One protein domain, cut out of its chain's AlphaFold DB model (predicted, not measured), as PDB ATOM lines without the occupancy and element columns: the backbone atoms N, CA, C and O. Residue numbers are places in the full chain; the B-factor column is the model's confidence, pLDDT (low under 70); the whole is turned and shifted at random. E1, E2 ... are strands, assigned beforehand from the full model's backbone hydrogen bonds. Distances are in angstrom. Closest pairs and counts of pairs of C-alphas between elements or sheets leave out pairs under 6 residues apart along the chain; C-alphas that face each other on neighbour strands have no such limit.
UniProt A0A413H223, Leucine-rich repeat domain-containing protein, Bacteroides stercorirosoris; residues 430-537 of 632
ATOM      1  N   ILE A 430      25.856 132.217 376.509       98.50
ATOM      2  CA  ILE A 430      24.565 132.846 376.790       98.50
ATOM      3  C   ILE A 430      23.735 132.874 375.514       98.50
ATOM      4  O   ILE A 430      24.269 133.072 374.422       98.50
ATOM      5  N   SER A 431      22.435 132.634 375.640       98.00
ATOM      6  CA  SER A 431      21.518 132.642 374.505       98.00
ATOM      7  C   SER A 431      20.166 133.236 374.856       98.00
ATOM      8  O   SER A 431      19.699 133.079 375.979       98.00
ATOM      9  N   TYR A 432      19.521 133.848 373.869       97.56
ATOM     10  CA  TYR A 432      18.139 134.298 373.913       97.56
ATOM     11  C   TYR A 432      17.388 133.786 372.684       97.56
ATOM     12  O   TYR A 432      17.839 134.002 371.556       97.56
ATOM     13  N   THR A 433      16.241 133.140 372.893       94.44
ATOM     14  CA  THR A 433      15.413 132.594 371.808       94.44
ATOM     15  C   THR A 433      14.035 133.251 371.772       94.44
ATOM     16  O   THR A 433      13.351 133.384 372.795       94.44
ATOM     17  N   ARG A 434      13.596 133.620 370.567       91.62
ATOM     18  CA  ARG A 434      12.247 134.137 370.316       91.62
ATOM     19  C   ARG A 434      11.691 133.666 368.982       91.62
ATOM     20  O   ARG A 434      12.448 133.376 368.056       91.62
ATOM     21  N   ASP A 435      10.371 133.677 368.880       89.44
ATOM     22  CA  ASP A 435       9.678 133.361 367.639       89.44
ATOM     23  C   ASP A 435       9.725 134.545 366.665       89.44
ATOM     24  O   ASP A 435       9.422 135.697 367.004       89.44
ATOM     25  N   PHE A 436      10.090 134.240 365.426       85.81
ATOM     26  CA  PHE A 436       9.901 135.093 364.265       85.81
ATOM     27  C   PHE A 436       8.751 134.502 363.454       85.81
ATOM     28  O   PHE A 436       8.727 133.311 363.180       85.81
ATOM     29  N   SER A 437       7.771 135.320 363.094       75.31
ATOM     30  CA  SER A 437       6.591 134.898 362.321       75.31
ATOM     31  C   SER A 437       6.278 135.856 361.175       75.31
ATOM     32  O   SER A 437       5.251 135.737 360.510       75.31
ATOM     33  N   ALA A 438       7.137 136.852 360.978       64.69
ATOM     34  CA  ALA A 438       6.792 138.030 360.217       64.69
ATOM     35  C   ALA A 438       7.190 137.831 358.748       64.69
ATOM     36  O   ALA A 438       8.350 137.559 358.428       64.69
ATOM     37  N   LYS A 439       6.197 137.930 357.861       68.12
ATOM     38  CA  LYS A 439       6.404 137.926 356.415       68.12
ATOM     39  C   LYS A 439       6.730 139.349 355.990       68.12
ATOM     40  O   LYS A 439       5.988 140.279 356.271       68.12
ATOM     41  N   THR A 440       7.854 139.502 355.321       66.94
ATOM     42  CA  THR A 440       8.170 140.678 354.519       66.94
ATOM     43  C   THR A 440       7.518 140.477 353.150       66.94
ATOM     44  O   THR A 440       7.462 139.335 352.666       66.94
ATOM     45  N   TYR A 441       7.018 141.542 352.526       66.31
ATOM     46  CA  TYR A 441       6.402 141.517 351.192       66.31
ATOM     47  C   TYR A 441       7.291 142.283 350.203       66.31
ATOM     48  O   TYR A 441       8.015 143.190 350.625       66.31
ATOM     49  N   PRO A 442       7.312 141.910 348.908       66.94
ATOM     50  CA  PRO A 442       8.150 142.604 347.939       66.94
ATOM     51  C   PRO A 442       7.794 144.095 347.894       66.94
ATOM     52  O   PRO A 442       6.654 144.430 347.595       66.94
ATOM     53  N   HIS A 443       8.781 144.963 348.138       63.88
ATOM     54  CA  HIS A 443       8.631 146.431 348.136       63.88
ATOM     55  C   HIS A 443       7.776 147.020 349.270       63.88
ATOM     56  O   HIS A 443       7.270 148.129 349.124       63.88
ATOM     57  N   GLU A 444       7.623 146.316 350.395       63.53
ATOM     58  CA  GLU A 444       6.869 146.824 351.546       63.53
ATOM     59  C   GLU A 444       7.678 146.759 352.851       63.53
ATOM     60  O   GLU A 444       8.435 145.817 353.103       63.53
ATOM     61  N   SER A 445       7.447 147.734 353.735       60.06
ATOM     62  CA  SER A 445       8.029 147.859 355.084       60.06
ATOM     63  C   SER A 445       7.594 146.794 356.110       60.06
ATOM     64  O   SER A 445       7.433 147.119 357.279       60.06
ATOM     65  N   ALA A 446       7.358 145.534 355.766       67.94
ATOM     66  CA  ALA A 446       6.818 144.553 356.722       67.94
ATOM     67  C   ALA A 446       7.908 143.736 357.431       67.94
ATOM     68  O   ALA A 446       9.068 143.744 357.033       67.94
ATOM     69  N   GLY A 447       7.547 142.984 358.472       72.75
ATOM     70  CA  GLY A 447       8.394 141.891 358.950       72.75
ATOM     71  C   GLY A 447       9.369 142.206 360.089       72.75
ATOM     72  O   GLY A 447      10.176 141.341 360.440       72.75
ATOM     73  N   TRP A 448       9.338 143.412 360.661       81.62
ATOM     74  CA  TRP A 448      10.349 143.836 361.630       81.62
ATOM     75  C   TRP A 448      10.122 143.243 363.026       81.62
ATOM     76  O   TRP A 448       8.995 142.998 363.464       81.62
ATOM     77  N   LYS A 449      11.220 143.060 363.763       89.19
ATOM     78  CA  LYS A 449      11.239 142.735 365.198       89.19
ATOM     79  C   LYS A 449      12.261 143.608 365.912       89.19
ATOM     80  O   LYS A 449      13.287 143.944 365.335       89.19
ATOM     81  N   SER A 450      12.019 143.950 367.171       92.12
ATOM     82  CA  SER A 450      12.972 144.703 367.988       92.12
ATOM     83  C   SER A 450      13.672 143.797 368.993       92.12
ATOM     84  O   SER A 450      13.063 142.856 369.502       92.12
ATOM     85  N   ILE A 451      14.939 144.072 369.301       94.50
ATOM     86  CA  ILE A 451      15.704 143.334 370.314       94.50
ATOM     87  C   ILE A 451      16.513 144.279 371.208       94.50
ATOM     88  O   ILE A 451      16.915 145.356 370.780       94.50
ATOM     89  N   SER A 452      16.764 143.857 372.442       95.06
ATOM     90  CA  SER A 452      17.674 144.485 373.400       95.06
ATOM     91  C   SER A 452      18.176 143.397 374.344       95.06
ATOM     92  O   SER A 452      17.378 142.844 375.094       95.06
ATOM     93  N   LEU A 453      19.467 143.057 374.308       96.88
ATOM     94  CA  LEU A 453      20.010 141.877 375.002       96.88
ATOM     95  C   LEU A 453      21.115 142.245 375.998       96.88
ATOM     96  O   LEU A 453      21.896 143.144 375.705       96.88
ATOM     97  N   PRO A 454      21.257 141.531 377.133       96.19
ATOM     98  CA  PRO A 454      22.269 141.836 378.153       96.19
ATOM     99  C   PRO A 454      23.693 141.400 377.771       96.19
ATOM    100  O   PRO A 454      24.604 141.485 378.589       96.19
ATOM    101  N   PHE A 455      23.898 140.932 376.540       97.38
ATOM    102  CA  PHE A 455      25.173 140.447 376.024       97.38
ATOM    103  C   PHE A 455      25.346 140.849 374.557       97.38
ATOM    104  O   PHE A 455      24.365 141.018 373.831       97.38
ATOM    105  N   ALA A 456      26.597 140.986 374.118       97.25
ATOM    106  CA  ALA A 456      26.913 141.176 372.709       97.25
ATOM    107  C   ALA A 456      26.743 139.845 371.969       97.25
ATOM    108  O   ALA A 456      27.267 138.828 372.418       97.25
ATOM    109  N   VAL A 457      26.018 139.834 370.850       97.94
ATOM    110  CA  VAL A 457      25.712 138.604 370.105       97.94
ATOM    111  C   VAL A 457      26.834 138.299 369.122       97.94
ATOM    112  O   VAL A 457      27.203 139.155 368.320       97.94
ATOM    113  N   THR A 458      27.332 137.062 369.131       96.69
ATOM    114  CA  THR A 458      28.339 136.595 368.163       96.69
ATOM    115  C   THR A 458      27.769 135.627 367.130       96.69
ATOM    116  O   THR A 458      28.389 135.411 366.090       96.69
ATOM    117  N   ARG A 459      26.584 135.055 367.378       97.06
ATOM    118  CA  ARG A 459      25.930 134.110 366.469       97.06
ATOM    119  C   ARG A 459      24.412 134.248 366.508       97.06
ATOM    120  O   ARG A 459      23.826 134.389 367.579       97.06
ATOM    121  N   VAL A 460      23.779 134.174 365.340       97.44
ATOM    122  CA  VAL A 460      22.319 134.106 365.204       97.44
ATOM    123  C   VAL A 460      21.977 132.872 364.379       97.44
ATOM    124  O   VAL A 460      22.493 132.691 363.277       97.44
ATOM    125  N   GLU A 461      21.138 132.000 364.918       96.69
ATOM    126  CA  GLU A 461      20.766 130.733 364.287       96.69
ATOM    127  C   GLU A 461      19.251 130.551 364.341       96.69
ATOM    128  O   GLU A 461      18.604 130.889 365.331       96.69
ATOM    129  N   HIS A 462      18.680 130.027 363.267       94.50
ATOM    130  CA  HIS A 462      17.284 129.608 363.236       94.50
ATOM    131  C   HIS A 462      17.164 128.121 363.607       94.50
ATOM    132  O   HIS A 462      18.103 127.359 363.414       94.50
ATOM    133  N   GLU A 463      16.018 127.684 364.126       95.06
ATOM    134  CA  GLU A 463      15.839 126.330 364.684       95.06
ATOM    135  C   GLU A 463      16.087 125.156 363.722       95.06
ATOM    136  O   GLU A 463      16.288 124.033 364.175       95.06
ATOM    137  N   ASP A 464      16.123 125.398 362.410       93.19
ATOM    138  CA  ASP A 464      16.531 124.401 361.408       93.19
ATOM    139  C   ASP A 464      18.049 124.355 361.138       93.19
ATOM    140  O   ASP A 464      18.498 123.672 360.218       93.19
ATOM    141  N   GLY A 465      18.844 125.083 361.926       92.31
ATOM    142  CA  GLY A 465      20.305 125.092 361.883       92.31
ATOM    143  C   GLY A 465      20.921 126.101 360.912       92.31
ATOM    144  O   GLY A 465      22.147 126.224 360.867       92.31
ATOM    145  N   ARG A 466      20.127 126.850 360.132       92.38
ATOM    146  CA  ARG A 466      20.695 127.883 359.249       92.38
ATOM    147  C   ARG A 466      21.228 129.065 360.064       92.38
ATOM    148  O   ARG A 466      20.578 129.557 360.990       92.38
ATOM    149  N   VAL A 467      22.389 129.573 359.656       95.88
ATOM    150  CA  VAL A 467      23.000 130.771 360.245       95.88
ATOM    151  C   VAL A 467      22.401 132.021 359.613       95.88
ATOM    152  O   VAL A 467      22.269 132.117 358.390       95.88
ATOM    153  N   LEU A 468      22.057 132.987 360.456       94.50
ATOM    154  CA  LEU A 468      21.582 134.308 360.065       94.50
ATOM    155  C   LEU A 468      22.656 135.338 360.413       94.50
ATOM    156  O   LEU A 468      23.308 135.215 361.450       94.50
ATOM    157  N   ALA A 469      22.828 136.370 359.593       94.69
ATOM    158  CA  ALA A 469      23.754 137.448 359.933       94.69
ATOM    159  C   ALA A 469      23.311 138.806 359.377       94.69
ATOM    160  O   ALA A 469      22.631 138.855 358.351       94.69
ATOM    161  N   PRO A 470      23.712 139.926 359.999       92.50
ATOM    162  CA  PRO A 470      23.498 141.238 359.413       92.50
ATOM    163  C   PRO A 470      24.163 141.355 358.036       92.50
ATOM    164  O   PRO A 470      25.234 140.783 357.800       92.50
ATOM    165  N   PHE A 471      23.570 142.131 357.129       85.25
ATOM    166  CA  PHE A 471      24.239 142.510 355.883       85.25
ATOM    167  C   PHE A 471      25.634 143.081 356.157       85.25
ATOM    168  O   PHE A 471      25.826 143.840 357.100       85.25
ATOM    169  N   ASN A 472      26.606 142.733 355.308       90.06
ATOM    170  CA  ASN A 472      27.999 143.190 355.406       90.06
ATOM    171  C   ASN A 472      28.733 142.795 356.706       90.06
ATOM    172  O   ASN A 472      29.790 143.346 356.994       90.06
ATOM    173  N   SER A 473      28.222 141.824 357.472       91.69
ATOM    174  CA  SER A 473      28.896 141.288 358.670       91.69
ATOM    175  C   SER A 473      30.105 140.393 358.370       91.69
ATOM    176  O   SER A 473      30.883 140.097 359.271       91.69
ATOM    177  N   GLY A 474      30.270 139.945 357.120       89.88
ATOM    178  CA  GLY A 474      31.358 139.046 356.715       89.88
ATOM    179  C   GLY A 474      31.133 137.567 357.053       89.88
ATOM    180  O   GLY A 474      32.036 136.763 356.852       89.88
ATOM    181  N   VAL A 475      29.945 137.183 357.537       92.81
ATOM    182  CA  VAL A 475      29.611 135.778 357.829       92.81
ATOM    183  C   VAL A 475      29.222 135.047 356.539       92.81
ATOM    184  O   VAL A 475      28.106 135.198 356.032       92.81
ATOM    185  N   GLU A 476      30.141 134.247 356.002       90.94
ATOM    186  CA  GLU A 476      29.928 133.473 354.773       90.94
ATOM    187  C   GLU A 476      28.800 132.437 354.909       90.94
ATOM    188  O   GLU A 476      28.603 131.832 355.961       90.94
ATOM    189  N   GLY A 477      28.036 132.240 353.829       87.19
ATOM    190  CA  GLY A 477      26.943 131.259 353.773       87.19
ATOM    191  C   GLY A 477      25.727 131.580 354.651       87.19
ATOM    192  O   GLY A 477      24.774 130.801 354.674       87.19
ATOM    193  N   SER A 478      25.735 132.712 355.361       91.50
ATOM    194  CA  SER A 478      24.608 133.148 356.181       91.50
ATOM    195  C   SER A 478      23.455 133.681 355.335       91.50
ATOM    196  O   SER A 478      23.634 134.249 354.254       91.50
ATOM    197  N   LYS A 479      22.242 133.533 355.864       89.81
ATOM    198  CA  LYS A 479      21.067 134.221 355.342       89.81
ATOM    199  C   LYS A 479      21.049 135.649 355.911       89.81
ATOM    200  O   LYS A 479      20.970 135.797 357.135       89.81
ATOM    201  N   PRO A 480      21.150 136.694 355.073       87.94
ATOM    202  CA  PRO A 480      21.337 138.047 355.560       87.94
ATOM    203  C   PRO A 480      20.035 138.669 356.079       87.94
ATOM    204  O   PRO A 480      18.954 138.380 355.565       87.94
ATOM    205  N   PHE A 481      20.155 139.577 357.045       87.06
ATOM    206  CA  PHE A 481      19.078 140.446 357.520       87.06
ATOM    207  C   PHE A 481      19.569 141.886 357.722       87.06
ATOM    208  O   PHE A 481      20.762 142.134 357.896       87.06
ATOM    209  N   TRP A 482      18.664 142.864 357.692       84.88
ATOM    210  CA  TRP A 482      18.971 144.229 358.109       84.88
ATOM    211  C   TRP A 482      18.939 144.327 359.625       84.88
ATOM    212  O   TRP A 482      17.955 143.946 360.259       84.88
ATOM    213  N   LEU A 483      20.008 144.870 360.192       89.81
ATOM    214  CA  LEU A 483      20.098 145.232 361.595       89.81
ATOM    215  C   LEU A 483      20.252 146.744 361.674       89.81
ATOM    216  O   LEU A 483      21.167 147.298 361.068       89.81
ATOM    217  N   ARG A 484      19.353 147.406 362.397       88.69
ATOM    218  CA  ARG A 484      19.293 148.864 362.453       88.69
ATOM    219  C   ARG A 484      19.327 149.385 363.881       88.69
ATOM    220  O   ARG A 484      18.636 148.861 364.755       88.69
ATOM    221  N   ARG A 485      20.088 150.461 364.083       87.94
ATOM    222  CA  ARG A 485      20.144 151.253 365.320       87.94
ATOM    223  C   ARG A 485      19.524 152.631 365.090       87.94
ATOM    224  O   ARG A 485      19.583 153.150 363.975       87.94
ATOM    225  N   LEU A 486      18.931 153.231 366.123       85.31
ATOM    226  CA  LEU A 486      18.414 154.599 366.044       85.31
ATOM    227  C   LEU A 486      19.539 155.631 366.235       85.31
ATOM    228  O   LEU A 486      20.356 155.530 367.146       85.31
ATOM    229  N   LYS A 487      19.539 156.664 365.392       79.38
ATOM    230  CA  LYS A 487      20.373 157.867 365.480       79.38
ATOM    231  C   LYS A 487      19.515 159.125 365.317       79.38
ATOM    232  O   LYS A 487      18.356 159.073 364.904       79.38
ATOM    233  N   ALA A 488      20.123 160.289 365.546       71.44
ATOM    234  CA  ALA A 488      19.487 161.590 365.321       71.44
ATOM    235  C   ALA A 488      18.959 161.785 363.881       71.44
ATOM    236  O   ALA A 488      18.018 162.543 363.665       71.44
ATOM    237  N   SER A 489      19.540 161.098 362.894       69.56
ATOM    238  CA  SER A 489      19.123 161.143 361.487       69.56
ATOM    239  C   SER A 489      18.099 160.068 361.094       69.56
ATOM    240  O   SER A 489      17.773 159.970 359.917       69.56
ATOM    241  N   GLY A 490      17.625 159.246 362.037       72.94
ATOM    242  CA  GLY A 490      16.770 158.087 361.770       72.94
ATOM    243  C   GLY A 490      17.486 156.766 362.014       72.94
ATOM    244  O   GLY A 490      18.345 156.680 362.888       72.94
ATOM    245  N   PHE A 491      17.124 155.723 361.271       77.06
ATOM    246  CA  PHE A 491      17.755 154.414 361.420       77.06
ATOM    247  C   PHE A 491      19.028 154.289 360.578       77.06
ATOM    248  O   PHE A 491      19.083 154.712 359.421       77.06
ATOM    249  N   GLU A 492      20.045 153.669 361.162       81.56
ATOM    250  CA  GLU A 492      21.307 153.346 360.510       81.56
ATOM    251  C   GLU A 492      21.526 151.834 360.505       81.56
ATOM    252  O   GLU A 492      21.345 151.182 361.534       81.56
ATOM    253  N   ASP A 493      21.935 151.295 359.355       83.75
ATOM    254  CA  ASP A 493      22.337 149.895 359.235       83.75
ATOM    255  C   ASP A 493      23.670 149.658 359.964       83.75
ATOM    256  O   ASP A 493      24.651 150.373 359.750       83.75
ATOM    257  N   VAL A 494      23.709 148.625 360.798       90.88
ATOM    258  CA  VAL A 494      24.887 148.202 361.565       90.88
ATOM    259  C   VAL A 494      25.135 146.706 361.369       90.88
ATOM    260  O   VAL A 494      24.258 145.970 360.920       90.88
ATOM    261  N   THR A 495      26.342 146.241 361.690       94.94
ATOM    262  CA  THR A 495      26.768 144.855 361.417       94.94
ATOM    263  C   THR A 495      26.904 143.985 362.666       94.94
ATOM    264  O   THR A 495      27.109 142.779 362.542       94.94
ATOM    265  N   THR A 496      26.765 144.567 363.860       96.25
ATOM    266  CA  THR A 496      26.961 143.906 365.158       96.25
ATOM    267  C   THR A 496      25.836 144.252 366.134       96.25
ATOM    268  O   THR A 496      25.261 145.340 366.082       96.25
ATOM    269  N   ILE A 497      25.524 143.316 367.035       96.62
ATOM    270  CA  ILE A 497      24.566 143.511 368.133       96.62
ATOM    271  C   ILE A 497      25.373 143.609 369.426       96.62
ATOM    272  O   ILE A 497      25.935 142.617 369.892       96.62
ATOM    273  N   GLU A 498      25.437 144.803 369.999       96.00
ATOM    274  CA  GLU A 498      26.129 145.079 371.256       96.00
ATOM    275  C   GLU A 498      25.203 144.855 372.457       96.00
ATOM    276  O   GLU A 498      23.975 144.942 372.357       96.00
ATOM    277  N   ALA A 499      25.800 144.586 373.619       95.31
ATOM    278  CA  ALA A 499      25.052 144.442 374.861       95.31
ATOM    279  C   ALA A 499      24.305 145.737 375.217       95.31
ATOM    280  O   ALA A 499      24.783 146.845 374.971       95.31
ATOM    281  N   ASN A 500      23.146 145.587 375.856       94.31
ATOM    282  CA  ASN A 500      22.278 146.647 376.364       94.31
ATOM    283  C   ASN A 500      21.769 147.642 375.317       94.31
ATOM    284  O   ASN A 500      21.104 148.599 375.688       94.31
ATOM    285  N   THR A 501      22.033 147.428 374.030       94.31
ATOM    286  CA  THR A 501      21.673 148.380 372.979       94.31
ATOM    287  C   THR A 501      20.376 147.944 372.292       94.31
ATOM    288  O   THR A 501      20.220 146.757 371.983       94.31
ATOM    289  N   PRO A 502      19.418 148.862 372.065       94.88
ATOM    290  CA  PRO A 502      18.186 148.529 371.372       94.88
ATOM    291  C   PRO A 502      18.370 148.540 369.848       94.88
ATOM    292  O   PRO A 502      18.905 149.486 369.272       94.88
ATOM    293  N   TYR A 503      17.850 147.513 369.178       93.31
ATOM    294  CA  TYR A 503      17.914 147.369 367.723       93.31
ATOM    295  C   TYR A 503      16.567 146.998 367.118       93.31
ATOM    296  O   TYR A 503      15.684 146.454 367.788       93.31
ATOM    297  N   VAL A 504      16.454 147.224 365.809       89.94
ATOM    298  CA  VAL A 504      15.393 146.673 364.966       89.94
ATOM    299  C   VAL A 504      16.009 145.755 363.910       89.94
ATOM    300  O   VAL A 504      17.024 146.081 363.298       89.94
ATOM    301  N   ILE A 505      15.399 144.592 363.716       87.75
ATOM    302  CA  ILE A 505      15.780 143.548 362.769       87.75
ATOM    303  C   ILE A 505      14.694 143.441 361.701       87.75
ATOM    304  O   ILE A 505      13.517 143.350 362.047       87.75
ATOM    305  N   ALA A 506      15.090 143.364 360.432       80.62
ATOM    306  CA  ALA A 506      14.203 143.018 359.324       80.62
ATOM    307  C   ALA A 506      14.836 142.023 358.363       80.62
ATOM    308  O   ALA A 506      16.019 142.114 358.040       80.62
ATOM    309  N   MET A 507      14.017 141.108 357.853       80.75
ATOM    310  CA  MET A 507      14.423 140.227 356.762       80.75
ATOM    311  C   MET A 507      14.326 140.977 355.426       80.75
ATOM    312  O   MET A 507      13.488 141.867 355.281       80.75
ATOM    313  N   PRO A 508      15.182 140.667 354.443       75.88
ATOM    314  CA  PRO A 508      15.101 141.311 353.148       75.88
ATOM    315  C   PRO A 508      13.987 140.703 352.301       75.88
ATOM    316  O   PRO A 508      13.918 139.483 352.162       75.88
ATOM    317  N   ASN A 509      13.164 141.552 351.679       70.94
ATOM    318  CA  ASN A 509      12.308 141.142 350.570       70.94
ATOM    319  C   ASN A 509      12.147 142.244 349.522       70.94
ATOM    320  O   ASN A 509      11.605 143.313 349.782       70.94
ATOM    321  N   ASN A 510      12.692 141.986 348.340       71.19
ATOM    322  CA  ASN A 510      12.659 142.858 347.168       71.19
ATOM    323  C   ASN A 510      13.057 142.044 345.924       71.19
ATOM    324  O   ASN A 510      13.290 140.841 346.016       71.19
ATOM    325  N   GLU A 511      13.204 142.691 344.766       70.31
ATOM    326  CA  GLU A 511      13.608 142.035 343.507       70.31
ATOM    327  C   GLU A 511      14.868 141.156 343.622       70.31
ATOM    328  O   GLU A 511      15.016 140.187 342.880       70.31
ATOM    329  N   ARG A 512      15.775 141.465 344.558       72.94
ATOM    330  CA  ARG A 512      17.009 140.706 344.802       72.94
ATOM    331  C   ARG A 512      16.857 139.605 345.857       72.94
ATOM    332  O   ARG A 512      17.632 138.652 345.842       72.94
ATOM    333  N   TYR A 513      15.899 139.729 346.772       76.25
ATOM    334  CA  TYR A 513      15.684 138.804 347.885       76.25
ATOM    335  C   TYR A 513      14.226 138.355 347.876       76.25
ATOM    336  O   TYR A 513      13.353 139.089 348.315       76.25
ATOM    337  N   ALA A 514      13.953 137.167 347.341       74.25
ATOM    338  CA  ALA A 514      12.587 136.669 347.203       74.25
ATOM    339  C   ALA A 514      11.957 136.300 348.561       74.25
ATOM    340  O   ALA A 514      12.633 136.226 349.585       74.25
ATOM    341  N   ALA A 515      10.661 135.971 348.564       74.06
ATOM    342  CA  ALA A 515       9.909 135.610 349.771       74.06
ATOM    343  C   ALA A 515      10.506 134.435 350.576       74.06
ATOM    344  O   ALA A 515      10.220 134.302 351.763       74.06
ATOM    345  N   GLU A 516      11.356 133.602 349.970       78.12
ATOM    346  CA  GLU A 516      12.144 132.569 350.656       78.12
ATOM    347  C   GLU A 516      13.133 133.136 351.686       78.12
ATOM    348  O   GLU A 516      13.589 132.399 352.562       78.12
ATOM    349  N   TYR A 517      13.446 134.438 351.618       78.12
ATOM    350  CA  TYR A 517      14.277 135.136 352.594       78.12
ATOM    351  C   TYR A 517      13.547 135.442 353.907       78.12
ATOM    352  O   TYR A 517      14.205 135.653 354.927       78.12
ATOM    353  N   ASN A 518      12.217 135.312 353.929       80.06
ATOM    354  CA  ASN A 518      11.428 135.351 355.155       80.06
ATOM    355  C   ASN A 518      11.890 134.315 356.179       80.06
ATOM    356  O   ASN A 518      12.440 133.261 355.836       80.06
ATOM    357  N   ILE A 519      11.656 134.623 357.453       83.19
ATOM    358  CA  ILE A 519      11.968 133.730 358.564       83.19
ATOM    359  C   ILE A 519      10.713 133.530 359.393       83.19
ATOM    360  O   ILE A 519      10.107 134.486 359.877       83.19
ATOM    361  N   SER A 520      10.342 132.263 359.531       86.75
ATOM    362  CA  SER A 520       9.268 131.807 360.395       86.75
ATOM    363  C   SER A 520       9.798 130.656 361.231       86.75
ATOM    364  O   SER A 520      10.270 129.683 360.650       86.75
ATOM    365  N   GLY A 521       9.685 130.761 362.550       89.88
ATOM    366  CA  GLY A 521      10.233 129.806 363.506       89.88
ATOM    367  C   GLY A 521      11.064 130.482 364.592       89.88
ATOM    368  O   GLY A 521      11.147 131.714 364.679       89.88
ATOM    369  N   LYS A 522      11.687 129.670 365.441       93.62
ATOM    370  CA  LYS A 522      12.541 130.156 366.532       93.62
ATOM    371  C   LYS A 522      13.888 130.636 366.013       93.62
ATOM    372  O   LYS A 522      14.583 129.925 365.289       93.62
ATOM    373  N   VAL A 523      14.286 131.826 366.449       94.31
ATOM    374  CA  VAL A 523      15.617 132.391 366.219       94.31
ATOM    375  C   VAL A 523      16.320 132.557 367.557       94.31
ATOM    376  O   VAL A 523      15.772 133.147 368.491       94.31
ATOM    377  N   THR A 524      17.539 132.038 367.633       96.81
ATOM    378  CA  THR A 524      18.407 132.092 368.805       96.81
ATOM    379  C   THR A 524      19.566 133.040 368.547       96.81
ATOM    380  O   THR A 524      20.342 132.854 367.613       96.81
ATOM    381  N   PHE A 525      19.693 134.044 369.406       98.00
ATOM    382  CA  PHE A 525      20.838 134.940 369.500       98.00
ATOM    383  C   PHE A 525      21.752 134.389 370.583       98.00
ATOM    384  O   PHE A 525      21.284 134.155 371.695       98.00
ATOM    385  N   SER A 526      23.028 134.164 370.295       98.19
ATOM    386  CA  SER A 526      23.954 133.608 371.275       98.19
ATOM    387  C   SER A 526      25.332 134.243 371.228       98.19
ATOM    388  O   SER A 526      25.752 134.831 370.228       98.19
ATOM    389  N   ALA A 527      26.045 134.078 372.331       98.25
ATOM    390  CA  ALA A 527      27.467 134.314 372.418       98.25
ATOM    391  C   ALA A 527      28.137 133.159 373.158       98.25
ATOM    392  O   ALA A 527      27.561 132.593 374.091       98.25
ATOM    393  N   GLU A 528      29.348 132.816 372.724       97.50
ATOM    394  CA  GLU A 528      30.178 131.772 373.326       97.50
ATOM    395  C   GLU A 528      31.625 132.260 373.454       97.50
ATOM    396  O   GLU A 528      32.193 132.785 372.497       97.50
ATOM    397  N   ASN A 529      32.217 132.086 374.635       96.88
ATOM    398  CA  ASN A 529      33.640 132.300 374.891       96.88
ATOM    399  C   ASN A 529      34.083 131.362 376.024       96.88
ATOM    400  O   ASN A 529      34.004 131.706 377.203       96.88
ATOM    401  N   TYR A 530      34.538 130.160 375.663       95.38
ATOM    402  CA  TYR A 530      34.937 129.131 376.630       95.38
ATOM    403  C   TYR A 530      36.268 129.429 377.339       95.38
ATOM    404  O   TYR A 530      36.547 128.812 378.364       95.38
ATOM    405  N   SER A 531      37.090 130.344 376.812       93.69
ATOM    406  CA  SER A 531      38.393 130.686 377.394       93.69
ATOM    407  C   SER A 531      38.307 131.796 378.439       93.69
ATOM    408  O   SER A 531      38.902 131.673 379.504       93.69
ATOM    409  N   GLU A 532      37.578 132.877 378.155       94.25
ATOM    410  CA  GLU A 532      37.529 134.059 379.034       94.25
ATOM    411  C   GLU A 532      36.169 134.264 379.709       94.25
ATOM    412  O   GLU A 532      36.092 134.985 380.712       94.25
ATOM    413  N   GLY A 533      35.115 133.626 379.186       96.31
ATOM    414  CA  GLY A 533      33.727 133.890 379.546       96.31
ATOM    415  C   GLY A 533      33.209 135.222 378.992       96.31
ATOM    416  O   GLY A 533      33.959 136.141 378.670       96.31
ATOM    417  N   ILE A 534      31.891 135.334 378.890       97.62
ATOM    418  CA  ILE A 534      31.170 136.549 378.508       97.62
ATOM    419  C   ILE A 534      30.742 137.237 379.790       97.62
ATOM    420  O   ILE A 534      29.991 136.666 380.579       97.62
ATOM    421  N   THR A 535      31.224 138.452 380.009       96.94
ATOM    422  CA  THR A 535      30.870 139.219 381.206       96.94
ATOM    423  C   THR A 535      29.423 139.687 381.106       96.94
ATOM    424  O   THR A 535      29.066 140.402 380.170       96.94
ATOM    425  N   ILE A 536      28.606 139.289 382.079       96.81
ATOM    426  CA  ILE A 536      27.246 139.783 382.279       96.81
ATOM    427  C   ILE A 536      27.300 140.748 383.465       96.81
ATOM    428  O   ILE A 536      27.394 140.291 384.607       96.81
ATOM    429  N   PRO A 537      27.298 142.070 383.221       95.31
ATOM    430  CA  PRO A 537      27.415 143.047 384.292       95.31
ATOM    431  C   PRO A 537      26.149 143.063 385.155       95.31
ATOM    432  O   PRO A 537      25.091 142.568 384.753       95.31
TER     433      PRO A 537
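AT A GLANCE: This is residues 430 to 537 of the 632 residues of the protein "Leucine-rich repeat domain-containing protein" of Bacteroides stercorirosoris (UniProt A0A413H223). One strongly twisted sheet curls round into a small, open barrel: E1, E8 and E3 form one wall, E2, E7 and the first half of E5 the wall across from it, and E4 bridges E3 and E5, while E1 and E2 leave a gap. The tip of hairpin E5 and E6 reaches outward, two long loops gather at one end, and the short E9 lies beyond the other end. The printed part has 108 residues, no named helix and nine strands, E1 to E9 in order along the chain; the sheet is branched and mixed. The class is all strand, though only 48 residues are in named elements. The whole is compact, with a radius of gyration of the C-alphas of 14.0 A and spans of 44 by 37 by 24 A.

HOW THE PARTS SIT: E1, residues 430 to 436, is an edge strand, antiparallel to E8, residues 521 to 528, at 163 degrees; N 432 and O 525 are 2.8 A apart, within hydrogen-bond range. On the other side of E8 is E3, residues 459 to 462, antiparallel at 159 degrees, with N 461 and O 524 2.9 A apart. E3 forms a hairpin with E4, residues 467 to 470, where N 468 and O 460 are 2.9 A apart. E4 is parallel to E5, residues 479 to 487, at 34 degrees, with N 481 and O 469 2.9 A apart. E5 has three neighbours: E4 and E6, residues 490 to 493, lie on one side of it, and E7, residues 502 to 506, on the other side. E5 and E6 form a hairpin, with N 487 and O 490 2.8 A apart; E5 and E7 are antiparallel at 140 degrees, with N 484 and O 504 2.8 A apart. E2, residues 449 to 452, is antiparallel to E7 at 153 degrees, with N 505 and O 449 2.7 A apart. The closest C-alphas of E1 and E2, those of Phe 436 and Lys 449, are 7.8 A apart. E9, residues 534 to 536, pairs with no named strand; its closest C-alpha to E8 is Ile 534, 7.1 A from that of Glu 528.

IN THESE COORDINATES: E1 begins at C-alpha 430 (24.565, 132.846, 376.790) and is 19.4 A long. E5, the longest strand by residues, measures 25.7 A and ends at C-alpha 487 (20.373, 157.867, 365.480). E7 measures 13.8 A and E8 22.3 A. E9 ends at C-alpha 536 (27.246, 139.783, 382.279).

THE WHOLE: The two C-alphas farthest apart, those of His 443 and Ser 531, are 44.6 A apart. The printed part has no cut. The links from E1 to E2, 12 residues, and from E7 to E8, 14 residues, are long. The mean pLDDT of the printed part is 87.3; residues 438 to 446 and residue 489 are under 70.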